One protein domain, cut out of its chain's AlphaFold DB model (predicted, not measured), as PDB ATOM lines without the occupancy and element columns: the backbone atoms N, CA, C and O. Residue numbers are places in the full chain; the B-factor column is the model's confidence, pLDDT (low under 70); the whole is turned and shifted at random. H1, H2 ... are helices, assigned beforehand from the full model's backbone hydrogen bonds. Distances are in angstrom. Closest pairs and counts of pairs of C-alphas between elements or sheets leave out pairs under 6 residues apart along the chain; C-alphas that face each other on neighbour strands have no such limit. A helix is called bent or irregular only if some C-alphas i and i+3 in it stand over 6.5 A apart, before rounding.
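Overview. This is residues 128 to 180 of the 303 residues of the protein "Fatty acid hydroxylase domain-containing protein" of Pseudomonas fluorescens (UniProt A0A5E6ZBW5). A small helical hairpin makes the body: the long helix H1 and the shorter H2, which folds back along the later part of H1, with the short helix H3 set crosswise near the last residue of H1. Two stretches stick out of this body, residues 128 to 133 of H1 and the tail of residues 173 to 180. The printed part has 53 residues, with three named helices in the order H1, H2, H3 and no named strand; its class is all helix. It is only just loose, close to compact, with a radius of gyration of the C-alphas of 12.3 A, and its C-alphas span 38 by 28 by 17 A.

Along the chain. H1 holds residues 128 to 144 and begins with C-alpha 128 at (184.650, 225.277, 236.320); it measures 23.7 A from first to last C-alpha. H1 is irregular, with C-alphas 131 and 134 lying 7.5 A apart, and it has a kink of 31 degrees near residue 135. H2 holds residues 148 to 156, beginning with C-alpha 148 at (211.850, 214.701, 233.573), and measures 14.3 A. H2 is neither bent nor irregular, but only just: C-alphas 152 and 155 are 6.2 A apart. H3 holds residues 164 to 169 and ends with C-alpha 169 at (211.995, 229.779, 240.414).

Arrangement. H1 and H2 form a helical hairpin, joined by a tight link of 3 residues. They touch, H1 with residues 138 to 143 alone, and their closest C-alphas, those of Ala 142 and Lys 151, are 4.3 A apart. Their lines stand at a shallow tilt of 28 degrees, opposite ways; the line of H1 is a rough one. A short link of 7 residues joins H2 to H3, and these two helices are apart. H3 is close to H1 but not clearly touching it, the closest C-alphas being those of Arg 144 and Val 166 at 6.4 A. The lines of H1 and H3 are about perpendicular, at 82 degrees. In H3 every O i to N i+4 pair is within hydrogen-bond range; in H1 11 of 13 are, and in H2 2 of 5, beside 4 of 6 O i to N i+3 pairs.

Size, cuts and confidence. The two C-alphas farthest apart, those of Trp 148 and Arg 179, lie 38.1 A from each other. Residues 128 to 133, which belong to H1, and residues 173 to 180 stand free. Without them the body has 39 residues, spans 21 by 20 by 16 A and has a radius of gyration of 8.7 A. The printed part has no cut, and neither link between the helices is long. The mean pLDDT of the printed part is 93.3, and no printed residue is under 70.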
ATOM      1  N   LEU A 128     183.676 225.921 237.208       86.44
ATOM      2  CA  LEU A 128     184.650 225.277 236.320       86.44
ATOM      3  C   LEU A 128     186.078 225.521 236.812       86.44
ATOM      4  O   LEU A 128     186.888 224.598 236.863       86.44
ATOM      5  N   TRP A 129     186.375 226.752 237.230       88.38
ATOM      6  CA  TRP A 129     187.695 227.090 237.757       88.38
ATOM      7  C   TRP A 129     187.982 226.389 239.087       88.38
ATOM      8  O   TRP A 129     189.075 225.858 239.260       88.38
ATOM      9  N   ALA A 130     186.984 226.272 239.968       88.50
ATOM     10  CA  ALA A 130     187.091 225.504 241.212       88.50
ATOM     11  C   ALA A 130     187.540 224.045 240.979       88.50
ATOM     12  O   ALA A 130     188.294 223.483 241.781       88.50
ATOM     13  N   ASN A 131     187.109 223.449 239.858       89.12
ATOM     14  CA  ASN A 131     187.509 222.106 239.428       89.12
ATOM     15  C   ASN A 131     188.907 222.085 238.824       89.12
ATOM     16  O   ASN A 131     189.623 221.111 239.015       89.12
ATOM     17  N   TRP A 132     189.289 223.131 238.095       91.25
ATOM     18  CA  TRP A 132     190.479 223.120 237.252       91.25
ATOM     19  C   TRP A 132     191.742 223.686 237.909       91.25
ATOM     20  O   TRP A 132     192.826 223.202 237.599       91.25
ATOM     21  N   GLN A 133     191.639 224.667 238.816       91.88
ATOM     22  CA  GLN A 133     192.776 225.440 239.350       91.88
ATOM     23  C   GLN A 133     193.976 224.567 239.743       91.88
ATOM     24  O   GLN A 133     195.098 224.815 239.302       91.88
ATOM     25  N   PHE A 134     193.740 223.531 240.549       90.62
ATOM     26  CA  PHE A 134     194.805 222.664 241.046       90.62
ATOM     27  C   PHE A 134     195.391 221.764 239.950       90.62
ATOM     28  O   PHE A 134     196.604 221.586 239.907       90.62
ATOM     29  N   TYR A 135     194.580 221.261 239.014       92.19
ATOM     30  CA  TYR A 135     195.091 220.504 237.863       92.19
ATOM     31  C   TYR A 135     195.909 221.388 236.920       92.19
ATOM     32  O   TYR A 135     196.976 220.980 236.467       92.19
ATOM     33  N   GLY A 136     195.451 222.618 236.672       93.94
ATOM     34  CA  GLY A 136     196.194 223.611 235.902       93.94
ATOM     35  C   GLY A 136     197.530 223.963 236.560       93.94
ATOM     36  O   GLY A 136     198.545 224.050 235.871       93.94
ATOM     37  N   GLN A 137     197.556 224.095 237.889       93.75
ATOM     38  CA  GLN A 137     198.789 224.305 238.647       93.75
ATOM     39  C   GLN A 137     199.746 223.110 238.525       93.75
ATOM     40  O   GLN A 137     200.914 223.312 238.200       93.75
ATOM     41  N   LEU A 138     199.265 221.878 238.738       95.19
ATOM     42  CA  LEU A 138     200.075 220.661 238.599       95.19
ATOM     43  C   LEU A 138     200.648 220.531 237.185       95.19
ATOM     44  O   LEU A 138     201.835 220.259 237.024       95.19
ATOM     45  N   LEU A 139     199.837 220.794 236.157       96.56
ATOM     46  CA  LEU A 139     200.284 220.779 234.768       96.56
ATOM     47  C   LEU A 139     201.352 221.847 234.501       96.56
ATOM     48  O   LEU A 139     202.368 221.550 233.876       96.56
ATOM     49  N   ALA A 140     201.154 223.072 234.992       96.19
ATOM     50  CA  ALA A 140     202.127 224.149 234.836       96.19
ATOM     51  C   ALA A 140     203.457 223.816 235.530       96.19
ATOM     52  O   ALA A 140     204.521 224.025 234.950       96.19
ATOM     53  N   ASP A 141     203.418 223.260 236.740       96.94
ATOM     54  CA  ASP A 141     204.616 222.838 237.468       96.94
ATOM     55  C   ASP A 141     205.314 221.653 236.772       96.94
ATOM     56  O   ASP A 141     206.538 221.662 236.619       96.94
ATOM     57  N   ALA A 142     204.554 220.684 236.249       97.44
ATOM     58  CA  ALA A 142     205.078 219.582 235.440       97.44
ATOM     59  C   ALA A 142     205.752 220.080 234.150       97.44
ATOM     60  O   ALA A 142     206.790 219.567 233.728       97.44
ATOM     61  N   GLN A 143     205.196 221.102 233.501       97.00
ATOM     62  CA  GLN A 143     205.797 221.700 232.309       97.00
ATOM     63  C   GLN A 143     207.074 222.476 232.649       97.00
ATOM     64  O   GLN A 143     208.066 222.342 231.933       97.00
ATOM     65  N   ARG A 144     207.069 223.227 233.757       97.00
ATOM     66  CA  ARG A 144     208.174 224.102 234.180       97.00
ATOM     67  C   ARG A 144     209.380 223.370 234.747       97.00
ATOM     68  O   ARG A 144     210.472 223.918 234.647       97.00
ATOM     69  N   THR A 145     209.204 222.194 235.352       97.31
ATOM     70  CA  THR A 145     210.345 221.489 235.948       97.31
ATOM     71  C   THR A 145     211.328 221.010 234.884       97.31
ATOM     72  O   THR A 145     210.937 220.484 233.837       97.31
ATOM     73  N   GLU A 146     212.614 221.183 235.152       96.50
ATOM     74  CA  GLU A 146     213.725 220.749 234.307       96.50
ATOM     75  C   GLU A 146     213.945 219.232 234.424       96.50
ATOM     76  O   GLU A 146     214.437 218.578 233.502       96.50
ATOM     77  N   ARG A 147     213.525 218.628 235.544       96.19
ATOM     78  CA  ARG A 147     213.701 217.199 235.818       96.19
ATOM     79  C   ARG A 147     212.557 216.383 235.231       96.19
ATOM     80  O   ARG A 147     211.443 216.389 235.747       96.19
ATOM     81  N   TRP A 148     212.848 215.573 234.213       95.88
ATOM     82  CA  TRP A 148     211.850 214.701 233.573       95.88
ATOM     83  C   TRP A 148     211.126 213.770 234.563       95.88
ATOM     84  O   TRP A 148     209.925 213.547 234.433       95.88
ATOM     85  N   ARG A 149     211.832 213.268 235.591       96.50
ATOM     86  CA  ARG A 149     211.239 212.410 236.634       96.50
ATOM     87  C   ARG A 149     210.167 213.151 237.420       96.50
ATOM     88  O   ARG A 149     209.136 212.566 237.735       96.50
ATOM     89  N   ASP A 150     210.386 214.434 237.697       96.81
ATOM     90  CA  ASP A 150     209.449 215.263 238.449       96.81
ATOM     91  C   ASP A 150     208.216 215.630 237.610       96.81
ATOM     92  O   ASP A 150     207.134 215.774 238.174       96.81
ATOM     93  N   LYS A 151     208.325 215.642 236.269       96.69
ATOM     94  CA  LYS A 151     207.169 215.784 235.361       96.69
ATOM     95  C   LYS A 151     206.143 214.660 235.523       96.69
ATOM     96  O   LYS A 151     204.952 214.892 235.334       96.69
ATOM     97  N   LEU A 152     206.610 213.452 235.848       96.56
ATOM     98  CA  LEU A 152     205.762 212.278 236.077       96.56
ATOM     99  C   LEU A 152     205.426 212.098 237.557       96.56
ATOM    100  O   LEU A 152     204.281 211.820 237.899       96.56
ATOM    101  N   ARG A 153     206.404 212.283 238.450       95.88
ATOM    102  CA  ARG A 153     206.220 212.056 239.886       95.88
ATOM    103  C   ARG A 153     205.176 212.996 240.485       95.88
ATOM    104  O   ARG A 153     204.438 212.564 241.360       95.88
ATOM    105  N   ILE A 154     205.079 214.239 240.003       96.56
ATOM    106  CA  ILE A 154     204.150 215.254 240.527       96.56
ATOM    107  C   ILE A 154     202.697 214.770 240.648       96.56
ATOM    108  O   ILE A 154     202.016 215.145 241.594       96.56
ATOM    109  N   TRP A 155     202.248 213.887 239.754       94.00
ATOM    110  CA  TRP A 155     200.881 213.354 239.731       94.00
ATOM    111  C   TRP A 155     200.580 212.340 240.843       94.00
ATOM    112  O   TRP A 155     199.423 211.990 241.048       94.00
ATOM    113  N   PHE A 156     201.609 211.881 241.555       93.88
ATOM    114  CA  PHE A 156     201.517 210.875 242.616       93.88
ATOM    115  C   PHE A 156     202.018 211.392 243.970       93.88
ATOM    116  O   PHE A 156     202.016 210.649 244.949       93.88
ATOM    117  N   MET A 157     202.491 212.640 244.032       94.81
ATOM    118  CA  MET A 157     203.021 213.213 245.267       94.81
ATOM    119  C   MET A 157     201.906 213.780 246.154       94.81
ATOM    120  O   MET A 157     200.842 214.139 245.646       94.81
ATOM    121  N   PRO A 158     202.151 213.903 247.474       90.75
ATOM    122  CA  PRO A 158     201.199 214.505 248.399       90.75
ATOM    123  C   PRO A 158     200.789 215.925 247.997       90.75
ATOM    124  O   PRO A 158     201.525 216.650 247.320       90.75
ATOM    125  N   THR A 159     199.621 216.349 248.473       86.69
ATOM    126  CA  THR A 159     199.102 217.702 248.259       86.69
ATOM    127  C   THR A 159     200.100 218.768 248.699       86.69
ATOM    128  O   THR A 159     200.655 218.717 249.792       86.69
ATOM    129  N   GLY A 160     200.327 219.757 247.834       86.81
ATOM    130  CA  GLY A 160     201.279 220.842 248.081       86.81
ATOM    131  C   GLY A 160     202.731 220.520 247.713       86.81
ATOM    132  O   GLY A 160     203.551 221.440 247.705       86.81
ATOM    133  N   TRP A 161     203.060 219.272 247.356       94.25
ATOM    134  CA  TRP A 161     204.377 218.949 246.817       94.25
ATOM    135  C   TRP A 161     204.609 219.648 245.473       94.25
ATOM    136  O   TRP A 161     203.741 219.654 244.599       94.25
ATOM    137  N   ARG A 162     205.805 220.218 245.293       95.81
ATOM    138  CA  ARG A 162     206.246 220.842 244.040       95.81
ATOM    139  C   ARG A 162     207.702 220.460 243.748       95.81
ATOM    140  O   ARG A 162     208.473 220.291 244.698       95.81
ATOM    141  N   PRO A 163     208.108 220.354 242.469       96.94
ATOM    142  CA  PRO A 163     209.513 220.176 242.101       96.94
ATOM    143  C   PRO A 163     210.381 221.299 242.686       96.94
ATOM    144  O   PRO A 163     209.971 222.459 242.683       96.94
ATOM    145  N   ALA A 164     211.562 220.969 243.215       95.62
ATOM    146  CA  ALA A 164     212.387 221.923 243.969       95.62
ATOM    147  C   ALA A 164     212.852 223.119 243.120       95.62
ATOM    148  O   ALA A 164     212.856 224.256 243.586       95.62
ATOM    149  N   ASP A 165     213.189 222.868 241.856       96.81
ATOM    150  CA  ASP A 165     213.545 223.880 240.861       96.81
ATOM    151  C   ASP A 165     212.372 224.827 240.563       96.81
ATOM    152  O   ASP A 165     212.534 226.048 240.527       96.81
ATOM    153  N   VAL A 166     211.164 224.276 240.434       97.06
ATOM    154  CA  VAL A 166     209.940 225.058 240.225       97.06
ATOM    155  C   VAL A 166     209.571 225.854 241.471       97.06
ATOM    156  O   VAL A 166     209.197 227.016 241.352       97.06
ATOM    157  N   ALA A 167     209.695 225.269 242.662       95.31
ATOM    158  CA  ALA A 167     209.432 225.957 243.919       95.31
ATOM    159  C   ALA A 167     210.386 227.145 244.133       95.31
ATOM    160  O   ALA A 167     209.942 228.193 244.595       95.31
ATOM    161  N   ALA A 168     211.657 227.002 243.743       95.06
ATOM    162  CA  ALA A 168     212.653 228.068 243.825       95.06
ATOM    163  C   ALA A 168     212.423 229.179 242.784       95.06
ATOM    164  O   ALA A 168     212.499 230.359 243.114       95.06
ATOM    165  N   LYS A 169     212.129 228.818 241.526       96.50
ATOM    166  CA  LYS A 169     211.995 229.779 240.414       96.50
ATOM    167  C   LYS A 169     210.607 230.422 240.316       96.50
ATOM    168  O   LYS A 169     210.483 231.547 239.843       96.50
ATOM    169  N   TYR A 170     209.570 229.712 240.753       94.75
ATOM    170  CA  TYR A 170     208.165 230.125 240.697       94.75
ATOM    171  C   TYR A 170     207.482 229.895 242.056       94.75
ATOM    172  O   TYR A 170     206.595 229.033 242.161       94.75
ATOM    173  N   PRO A 171     207.890 230.613 243.116       92.69
ATOM    174  CA  PRO A 171     207.318 230.440 244.446       92.69
ATOM    175  C   PRO A 171     205.820 230.776 244.457       92.69
ATOM    176  O   PRO A 171     205.361 231.681 243.762       92.69
ATOM    177  N   ILE A 172     205.052 230.030 245.255       90.19
ATOM    178  CA  ILE A 172     203.645 230.334 245.537       90.19
ATOM    179  C   ILE A 172     203.592 230.931 246.934       90.19
ATOM    180  O   ILE A 172     203.880 230.246 247.916       90.19
ATOM    181  N   ASN A 173     203.223 232.206 247.007       85.31
ATOM    182  CA  ASN A 173     203.051 232.897 248.275       85.31
ATOM    183  C   ASN A 173     201.723 232.468 248.890       85.31
ATOM    184  O   ASN A 173     200.658 232.739 248.335       85.31
ATOM    185  N   LYS A 174     201.799 231.781 250.029       86.00
ATOM    186  CA  LYS A 174     200.618 231.462 250.827       86.00
ATOM    187  C   LYS A 174     200.175 232.716 251.591       86.00
ATOM    188  O   LYS A 174     201.043 233.479 252.024       86.00
ATOM    189  N   PRO A 175     198.863 232.955 251.737       84.88
ATOM    190  CA  PRO A 175     198.377 234.089 252.503       84.88
ATOM    191  C   PRO A 175     198.783 233.967 253.971       84.88
ATOM    192  O   PRO A 175     198.804 232.875 254.539       84.88
ATOM    193  N   ASP A 176     199.081 235.110 254.582       90.56
ATOM    194  CA  ASP A 176     199.234 235.223 256.028       90.56
ATOM    195  C   ASP A 176     197.858 235.077 256.686       90.56
ATOM    196  O   ASP A 176     196.978 235.927 256.513       90.56
ATOM    197  N   LEU A 177     197.674 233.986 257.431       91.44
ATOM    198  CA  LEU A 177     196.398 233.663 258.061       91.44
ATOM    199  C   LEU A 177     195.997 234.668 259.149       91.44
ATOM    200  O   LEU A 177     194.805 234.866 259.366       91.44
ATOM    201  N   SER A 178     196.953 235.381 259.757       88.75
ATOM    202  CA  SER A 178     196.653 236.433 260.743       88.75
ATOM    203  C   SER A 178     195.906 237.627 260.133       88.75
ATOM    204  O   SER A 178     195.260 238.402 260.837       88.75
ATOM    205  N   ARG A 179     195.978 237.768 258.805       90.31
ATOM    206  CA  ARG A 179     195.308 238.806 258.013       90.31
ATOM    207  C   ARG A 179     194.371 238.194 256.979       90.31
ATOM    208  O   ARG A 179     194.116 238.810 255.945       90.31
ATOM    209  N   PHE A 180     193.895 236.974 257.224       91.12
ATOM    210  CA  PHE A 180     193.009 236.297 256.295       91.12
ATOM    211  C   PHE A 180     191.714 237.095 256.117       91.12
ATOM    212  O   PHE A 180     190.992 237.378 257.072       91.12
TER     213      PHE A 180